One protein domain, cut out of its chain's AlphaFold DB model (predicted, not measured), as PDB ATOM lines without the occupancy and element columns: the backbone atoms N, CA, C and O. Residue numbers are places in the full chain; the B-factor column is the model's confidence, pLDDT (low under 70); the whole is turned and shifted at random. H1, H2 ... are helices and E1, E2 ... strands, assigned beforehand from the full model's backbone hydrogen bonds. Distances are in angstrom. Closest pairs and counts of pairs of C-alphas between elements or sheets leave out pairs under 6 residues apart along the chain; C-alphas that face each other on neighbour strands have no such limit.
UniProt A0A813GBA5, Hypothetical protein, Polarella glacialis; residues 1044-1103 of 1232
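What this domain is: This is residues 1044 to 1103 of the 1232 residues of the protein "Hypothetical protein" of Polarella glacialis (UniProt A0A813GBA5). A strongly twisted four-stranded sheet has one helix, H1, packed over one face along E3, making two layers. The 60 printed residues run E1, E2, E3, E4, H1; the sheet has that strand order and is a meander, each strand the antiparallel neighbour of the one before. The class is mixed, and the whole is compact, radius of gyration of the C-alphas 11.0 A, spanning 34 by 23 by 21 A.

Where its parts are: Find C-alpha 1061 at (-27.998, -24.197, 26.002); E3 runs 19.0 A to residue 1067. Its neighbours in the sheet are E2, residues 1055 to 1058, and E4, residues 1073 to 1077; look for E1, residues 1048 to 1052, as the neighbour of E2. H1, residues 1089 to 1102, runs 19.6 A to C-alpha 1102 at (-17.330, -31.557, 22.820).

How they stand to each other: Look for N 1049 and O 1057 of hairpin E1 and E2, 3.0 A; N 1058 and O 1061 of hairpin E2 and E3, 2.8 A; N 1064 and O 1076 of hairpin E3 and E4, 2.9 A, each within hydrogen-bond range. E1 and E4 are apart. H1 is on the sheet at a height of 9.1 A, over E3, along the strands at 3 degrees to E3 on the local plane; its closest C-alphas to E4 are Ile 1089 and Val 1074, 4.8 A. In H1 every O i to N i+4 pair is within hydrogen-bond range.

The domain as a whole: The C-alphas farthest apart, Asp 1069 and Gly 1103, stand 34.4 A apart. The printed part has no cut; E4 to H1 is a long link, with pLDDT under 70 at residues 1081 to 1082.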
ATOM      1  N   PHE A1044     -16.081 -16.945  30.883       87.25
ATOM      2  CA  PHE A1044     -16.995 -17.617  29.958       87.25
ATOM      3  C   PHE A1044     -17.165 -16.823  28.653       87.25
ATOM      4  O   PHE A1044     -17.708 -15.716  28.639       87.25
ATOM      5  N   GLY A1045     -16.692 -17.381  27.536       83.25
ATOM      6  CA  GLY A1045     -16.549 -16.648  26.270       83.25
ATOM      7  C   GLY A1045     -17.841 -16.424  25.474       83.25
ATOM      8  O   GLY A1045     -17.828 -15.679  24.490       83.25
ATOM      9  N   TYR A1046     -18.950 -17.063  25.853       86.50
ATOM     10  CA  TYR A1046     -20.184 -17.056  25.066       86.50
ATOM     11  C   TYR A1046     -21.141 -15.934  25.469       86.50
ATOM     12  O   TYR A1046     -21.336 -15.621  26.642       86.50
ATOM     13  N   LYS A1047     -21.814 -15.358  24.467       87.94
ATOM     14  CA  LYS A1047     -22.843 -14.337  24.679       87.94
ATOM     15  C   LYS A1047     -24.044 -14.942  25.409       87.94
ATOM     16  O   LYS A1047     -24.832 -15.668  24.801       87.94
ATOM     17  N   VAL A1048     -24.222 -14.573  26.673       93.19
ATOM     18  CA  VAL A1048     -25.435 -14.895  27.428       93.19
ATOM     19  C   VAL A1048     -26.574 -13.970  27.006       93.19
ATOM     20  O   VAL A1048     -26.399 -12.759  26.860       93.19
ATOM     21  N   VAL A1049     -27.752 -14.547  26.777       92.12
ATOM     22  CA  VAL A1049     -28.966 -13.824  26.382       92.12
ATOM     23  C   VAL A1049     -30.082 -14.179  27.352       92.12
ATOM     24  O   VAL A1049     -30.454 -15.343  27.463       92.12
ATOM     25  N   ARG A1050     -30.655 -13.189  28.035       92.88
ATOM     26  CA  ARG A1050     -31.867 -13.384  28.834       92.88
ATOM     27  C   ARG A1050     -33.079 -13.542  27.910       92.88
ATOM     28  O   ARG A1050     -33.299 -12.694  27.048       92.88
ATOM     29  N   TRP A1051     -33.842 -14.617  28.093       88.75
ATOM     30  CA  TRP A1051     -35.077 -14.893  27.349       88.75
ATOM     31  C   TRP A1051     -36.305 -14.426  28.141       88.75
ATOM     32  O   TRP A1051     -37.091 -13.628  27.641       88.75
ATOM     33  N   GLU A1052     -36.444 -14.876  29.391       90.19
ATOM     34  CA  GLU A1052     -37.583 -14.548  30.264       90.19
ATOM     35  C   GLU A1052     -37.091 -14.233  31.697       90.19
ATOM     36  O   GLU A1052     -35.917 -13.919  31.916       90.19
ATOM     37  N   GLN A1053     -37.971 -14.236  32.702       89.25
ATOM     38  CA  GLN A1053     -37.542 -14.147  34.106       89.25
ATOM     39  C   GLN A1053     -36.977 -15.506  34.546       89.25
ATOM     40  O   GLN A1053     -37.653 -16.519  34.405       89.25
ATOM     41  N   GLY A1054     -35.729 -15.532  35.026       91.62
ATOM     42  CA  GLY A1054     -35.043 -16.775  35.407       91.62
ATOM     43  C   GLY A1054     -34.645 -17.689  34.237       91.62
ATOM     44  O   GLY A1054     -34.318 -18.844  34.469       91.62
ATOM     45  N   LEU A1055     -34.672 -17.217  32.984       95.81
ATOM     46  CA  LEU A1055     -34.367 -18.026  31.794       95.81
ATOM     47  C   LEU A1055     -33.302 -17.350  30.926       95.81
ATOM     48  O   LEU A1055     -33.524 -16.255  30.401       95.81
ATOM     49  N   TYR A1056     -32.164 -18.025  30.760       96.81
ATOM     50  CA  TYR A1056     -30.968 -17.496  30.100       96.81
ATOM     51  C   TYR A1056     -30.396 -18.518  29.108       96.81
ATOM     52  O   TYR A1056     -30.312 -19.708  29.404       96.81
ATOM     53  N   GLY A1057     -30.012 -18.055  27.920       95.94
ATOM     54  CA  GLY A1057     -29.354 -18.847  26.884       95.94
ATOM     55  C   GLY A1057     -27.843 -18.622  26.881       95.94
ATOM     56  O   GLY A1057     -27.401 -17.480  26.772       95.94
ATOM     57  N   PHE A1058     -27.074 -19.706  26.958       95.75
ATOM     58  CA  PHE A1058     -25.614 -19.761  27.017       95.75
ATOM     59  C   PHE A1058     -25.089 -20.478  25.764       95.75
ATOM     60  O   PHE A1058     -25.013 -21.703  25.731       95.75
ATOM     61  N   GLY A1059     -24.807 -19.731  24.691       87.25
ATOM     62  CA  GLY A1059     -24.169 -20.260  23.468       87.25
ATOM     63  C   GLY A1059     -24.938 -21.326  22.663       87.25
ATOM     64  O   GLY A1059     -24.454 -21.736  21.617       87.25
ATOM     65  N   GLY A1060     -26.118 -21.753  23.122       91.00
ATOM     66  CA  GLY A1060     -26.920 -22.845  22.551       91.00
ATOM     67  C   GLY A1060     -27.763 -23.561  23.615       91.00
ATOM     68  O   GLY A1060     -28.885 -23.982  23.344       91.00
ATOM     69  N   VAL A1061     -27.280 -23.607  24.862       94.44
ATOM     70  CA  VAL A1061     -27.998 -24.197  26.002       94.44
ATOM     71  C   VAL A1061     -28.935 -23.163  26.630       94.44
ATOM     72  O   VAL A1061     -28.485 -22.095  27.037       94.44
ATOM     73  N   ILE A1062     -30.231 -23.463  26.751       95.62
ATOM     74  CA  ILE A1062     -31.174 -22.645  27.536       95.62
ATOM     75  C   ILE A1062     -31.247 -23.220  28.949       95.62
ATOM     76  O   ILE A1062     -31.638 -24.374  29.115       95.62
ATOM     77  N   ALA A1063     -30.928 -22.417  29.961       96.75
ATOM     78  CA  ALA A1063     -30.995 -22.802  31.366       96.75
ATOM     79  C   ALA A1063     -32.085 -22.032  32.120       96.75
ATOM     80  O   ALA A1063     -32.340 -20.853  31.846       96.75
ATOM     81  N   VAL A1064     -32.684 -22.696  33.108       96.75
ATOM     82  CA  VAL A1064     -33.422 -22.039  34.190       96.75
ATOM     83  C   VAL A1064     -32.413 -21.702  35.284       96.75
ATOM     84  O   VAL A1064     -31.695 -22.588  35.736       96.75
ATOM     85  N   VAL A1065     -32.345 -20.434  35.683       97.31
ATOM     86  CA  VAL A1065     -31.427 -19.907  36.702       97.31
ATOM     87  C   VAL A1065     -32.252 -19.328  37.847       97.31
ATOM     88  O   VAL A1065     -33.100 -18.461  37.621       97.31
ATOM     89  N   THR A1066     -32.000 -19.804  39.065       97.12
ATOM     90  CA  THR A1066     -32.742 -19.457  40.288       97.12
ATOM     91  C   THR A1066     -31.799 -19.313  41.480       97.12
ATOM     92  O   THR A1066     -30.681 -19.829  41.467       97.12
ATOM     93  N   LEU A1067     -32.250 -18.639  42.539       96.75
ATOM     94  CA  LEU A1067     -31.618 -18.740  43.855       96.75
ATOM     95  C   LEU A1067     -32.193 -19.956  44.592       96.75
ATOM     96  O   LEU A1067     -33.405 -20.165  44.587       96.75
ATOM     97  N   ASN A1068     -31.329 -20.742  45.231       95.81
ATOM     98  CA  ASN A1068     -31.740 -21.701  46.261       95.81
ATOM     99  C   ASN A1068     -32.090 -20.976  47.573       95.81
ATOM    100  O   ASN A1068     -31.721 -19.815  47.762       95.81
ATOM    101  N   ASP A1069     -32.711 -21.690  48.519       94.75
ATOM    102  CA  ASP A1069     -33.023 -21.189  49.870       94.75
ATOM    103  C   ASP A1069     -31.787 -20.625  50.614       94.75
ATOM    104  O   ASP A1069     -31.908 -19.699  51.414       94.75
ATOM    105  N   ASP A1070     -30.586 -21.134  50.306       93.00
ATOM    106  CA  ASP A1070     -29.294 -20.656  50.832       93.00
ATOM    107  C   ASP A1070     -28.805 -19.326  50.208       93.00
ATOM    108  O   ASP A1070     -27.719 -18.844  50.535       93.00
ATOM    109  N   GLY A1071     -29.549 -18.744  49.261       93.75
ATOM    110  CA  GLY A1071     -29.139 -17.558  48.497       93.75
ATOM    111  C   GLY A1071     -28.055 -17.825  47.444       93.75
ATOM    112  O   GLY A1071     -27.486 -16.882  46.898       93.75
ATOM    113  N   LEU A1072     -27.757 -19.092  47.146       95.69
ATOM    114  CA  LEU A1072     -26.797 -19.489  46.113       95.69
ATOM    115  C   LEU A1072     -27.464 -19.547  44.737       95.69
ATOM    116  O   LEU A1072     -28.539 -20.130  44.589       95.69
ATOM    117  N   LEU A1073     -26.801 -18.985  43.722       97.00
ATOM    118  CA  LEU A1073     -27.273 -19.032  42.341       97.00
ATOM    119  C   LEU A1073     -27.011 -20.416  41.730       97.00
ATOM    120  O   LEU A1073     -25.860 -20.849  41.605       97.00
ATOM    121  N   VAL A1074     -28.083 -21.088  41.324       97.69
ATOM    122  CA  VAL A1074     -28.060 -22.392  40.658       97.69
ATOM    123  C   VAL A1074     -28.671 -22.304  39.265       97.69
ATOM    124  O   VAL A1074     -29.490 -21.430  38.978       97.69
ATOM    125  N   ALA A1075     -28.284 -23.236  38.400       97.38
ATOM    126  CA  ALA A1075     -28.836 -23.388  37.067       97.38
ATOM    127  C   ALA A1075     -29.127 -24.860  36.748       97.38
ATOM    128  O   ALA A1075     -28.403 -25.754  37.183       97.38
ATOM    129  N   ALA A1076     -30.182 -25.096  35.971       97.00
ATOM    130  CA  ALA A1076     -30.531 -26.391  35.390       97.00
ATOM    131  C   ALA A1076     -30.763 -26.227  33.883       97.00
ATOM    132  O   ALA A1076     -31.398 -25.255  33.455       97.00
ATOM    133  N   SER A1077     -30.280 -27.163  33.059       95.25
ATOM    134  CA  SER A1077     -30.545 -27.106  31.618       95.25
ATOM    135  C   SER A1077     -32.004 -27.448  31.316       95.25
ATOM    136  O   SER A1077     -32.517 -28.485  31.731       95.25
ATOM    137  N   LYS A1078     -32.664 -26.613  30.510       92.56
ATOM    138  CA  LYS A1078     -34.029 -26.855  30.019       92.56
ATOM    139  C   LYS A1078     -34.082 -27.984  28.978       92.56
ATOM    140  O   LYS A1078     -35.167 -28.474  28.676       92.56
ATOM    141  N   THR A1079     -32.938 -28.392  28.417       84.12
ATOM    142  CA  THR A1079     -32.856 -29.447  27.389       84.12
ATOM    143  C   THR A1079     -33.019 -30.859  27.953       84.12
ATOM    144  O   THR A1079     -33.417 -31.752  27.214       84.12
ATOM    145  N   GLU A1080     -32.761 -31.070  29.246       73.81
ATOM    146  CA  GLU A1080     -32.820 -32.393  29.894       73.81
ATOM    147  C   GLU A1080     -34.238 -32.789  30.354       73.81
ATOM    148  O   GLU A1080     -34.445 -33.837  30.963       73.81
ATOM    149  N   GLY A1081     -35.242 -31.961  30.047       63.72
ATOM    150  CA  GLY A1081     -36.607 -32.123  30.540       63.72
ATOM    151  C   GLY A1081     -36.805 -31.535  31.941       63.72
ATOM    152  O   GLY A1081     -35.970 -30.801  32.460       63.72
ATOM    153  N   ALA A1082     -37.954 -31.826  32.553       54.06
ATOM    154  CA  ALA A1082     -38.389 -31.179  33.797       54.06
ATOM    155  C   ALA A1082     -37.658 -31.654  35.075       54.06
ATOM    156  O   ALA A1082     -37.984 -31.180  36.160       54.06
ATOM    157  N   GLU A1083     -36.694 -32.572  34.953       70.31
ATOM    158  CA  GLU A1083     -35.924 -33.152  36.066       70.31
ATOM    159  C   GLU A1083     -34.413 -32.849  35.972       70.31
ATOM    160  O   GLU A1083     -33.618 -33.447  36.697       70.31
ATOM    161  N   GLY A1084     -34.005 -31.910  35.105       79.94
ATOM    162  CA  GLY A1084     -32.619 -31.433  35.029       79.94
ATOM    163  C   GLY A1084     -32.129 -30.934  36.392       79.94
ATOM    164  O   GLY A1084     -32.764 -30.083  37.021       79.94
ATOM    165  N   SER A1085     -31.010 -31.479  36.875       92.50
ATOM    166  CA  SER A1085     -30.525 -31.196  38.229       92.50
ATOM    167  C   SER A1085     -30.010 -29.764  38.333       92.50
ATOM    168  O   SER A1085     -29.033 -29.407  37.677       92.50
ATOM    169  N   PHE A1086     -30.600 -28.969  39.228       96.00
ATOM    170  CA  PHE A1086     -30.032 -27.680  39.613       96.00
ATOM    171  C   PHE A1086     -28.641 -27.885  40.221       96.00
ATOM    172  O   PHE A1086     -28.480 -28.585  41.222       96.00
ATOM    173  N   MET A1087     -27.640 -27.272  39.599       97.12
ATOM    174  CA  MET A1087     -26.243 -27.278  40.027       97.12
ATOM    175  C   MET A1087     -25.756 -25.832  40.227       97.12
ATOM    176  O   MET A1087     -26.341 -24.918  39.638       97.12
ATOM    177  N   PRO A1088     -24.727 -25.577  41.057       97.25
ATOM    178  CA  PRO A1088     -24.168 -24.237  41.232       97.25
ATOM    179  C   PRO A1088     -23.811 -23.598  39.887       97.25
ATOM    180  O   PRO A1088     -23.304 -24.277  38.994       97.25
ATOM    181  N   ILE A1089     -24.050 -22.291  39.732       97.12
ATOM    182  CA  ILE A1089     -23.869 -21.607  38.439       97.12
ATOM    183  C   ILE A1089     -22.458 -21.794  37.847       97.12
ATOM    184  O   ILE A1089     -22.314 -21.895  36.635       97.12
ATOM    185  N   PHE A1090     -21.427 -21.915  38.685       96.06
ATOM    186  CA  PHE A1090     -20.057 -22.202  38.254       96.06
ATOM    187  C   PHE A1090     -19.895 -23.594  37.638       96.06
ATOM    188  O   PHE A1090     -19.323 -23.719  36.557       96.06
ATOM    189  N   ASP A1091     -20.438 -24.623  38.290       96.31
ATOM    190  CA  ASP A1091     -20.423 -25.992  37.773       96.31
ATOM    191  C   ASP A1091     -21.253 -26.090  36.485       96.31
ATOM    192  O   ASP A1091     -20.851 -26.770  35.543       96.31
ATOM    193  N   PHE A1092     -22.355 -25.332  36.398       96.75
ATOM    194  CA  PHE A1092     -23.156 -25.218  35.180       96.75
ATOM    195  C   PHE A1092     -22.388 -24.562  34.024       96.75
ATOM    196  O   PHE A1092     -22.392 -25.090  32.914       96.75
ATOM    197  N   LEU A1093     -21.703 -23.438  34.257       96.44
ATOM    198  CA  LEU A1093     -20.908 -22.764  33.223       96.44
ATOM    199  C   LEU A1093     -19.759 -23.652  32.734       96.44
ATOM    200  O   LEU A1093     -19.572 -23.788  31.526       96.44
ATOM    201  N   LEU A1094     -19.061 -24.334  33.647       94.81
ATOM    202  CA  LEU A1094     -18.044 -25.328  33.294       94.81
ATOM    203  C   LEU A1094     -18.644 -26.516  32.528       94.81
ATOM    204  O   LEU A1094     -18.020 -27.013  31.590       94.81
ATOM    205  N   HIS A1095     -19.845 -26.974  32.884       94.50
ATOM    206  CA  HIS A1095     -20.543 -28.015  32.134       94.50
ATOM    207  C   HIS A1095     -20.863 -27.552  30.704       94.50
ATOM    208  O   HIS A1095     -20.517 -28.263  29.762       94.50
ATOM    209  N   VAL A1096     -21.417 -26.347  30.519       94.31
ATOM    210  CA  VAL A1096     -21.711 -25.780  29.188       94.31
ATOM    211  C   VAL A1096     -20.439 -25.553  28.364       94.31
ATOM    212  O   VAL A1096     -20.433 -25.897  27.185       94.31
ATOM    213  N   ASP A1097     -19.346 -25.054  28.950       93.19
ATOM    214  CA  ASP A1097     -18.062 -24.913  28.242       93.19
ATOM    215  C   ASP A1097     -17.555 -26.269  27.724       93.19
ATOM    216  O   ASP A1097     -17.132 -26.371  26.570       93.19
ATOM    217  N   ASN A1098     -17.651 -27.332  28.533       92.38
ATOM    218  CA  ASN A1098     -17.313 -28.691  28.098       92.38
ATOM    219  C   ASN A1098     -18.275 -29.218  27.015       92.38
ATOM    220  O   ASN A1098     -17.827 -29.901  26.097       92.38
ATOM    221  N   LEU A1099     -19.566 -28.879  27.090       91.38
ATOM    222  CA  LEU A1099     -20.610 -29.292  26.142       91.38
ATOM    223  C   LEU A1099     -20.447 -28.629  24.762       91.38
ATOM    224  O   LEU A1099     -20.647 -29.261  23.726       91.38
ATOM    225  N   VAL A1100     -20.033 -27.358  24.725       89.25
ATOM    226  CA  VAL A1100     -19.708 -26.669  23.466       89.25
ATOM    227  C   VAL A1100     -18.336 -27.114  22.944       89.25
ATOM    228  O   VAL A1100     -18.166 -27.279  21.736       89.25
ATOM    229  N   ALA A1101     -17.369 -27.394  23.828       88.06
ATOM    230  CA  ALA A1101     -16.064 -27.935  23.443       88.06
ATOM    231  C   ALA A1101     -16.109 -29.401  22.955       88.06
ATOM    232  O   ALA A1101     -15.237 -29.791  22.175       88.06
ATOM    233  N   SER A1102     -17.102 -30.206  23.368       89.88
ATOM    234  CA  SER A1102     -17.330 -31.557  22.820       89.88
ATOM    235  C   SER A1102     -17.888 -31.519  21.394       89.88
ATOM    236  O   SER A1102     -17.657 -32.447  20.617       89.88
ATOM    237  N   GLY A1103     -18.574 -30.428  21.037       84.94
ATOM    238  CA  GLY A1103     -19.213 -30.227  19.738       84.94
ATOM    239  C   GLY A1103     -20.597 -30.870  19.602       84.94
ATOM    240  O   GLY A1103     -21.189 -30.765  18.531       84.94
TER     241      GLY A1103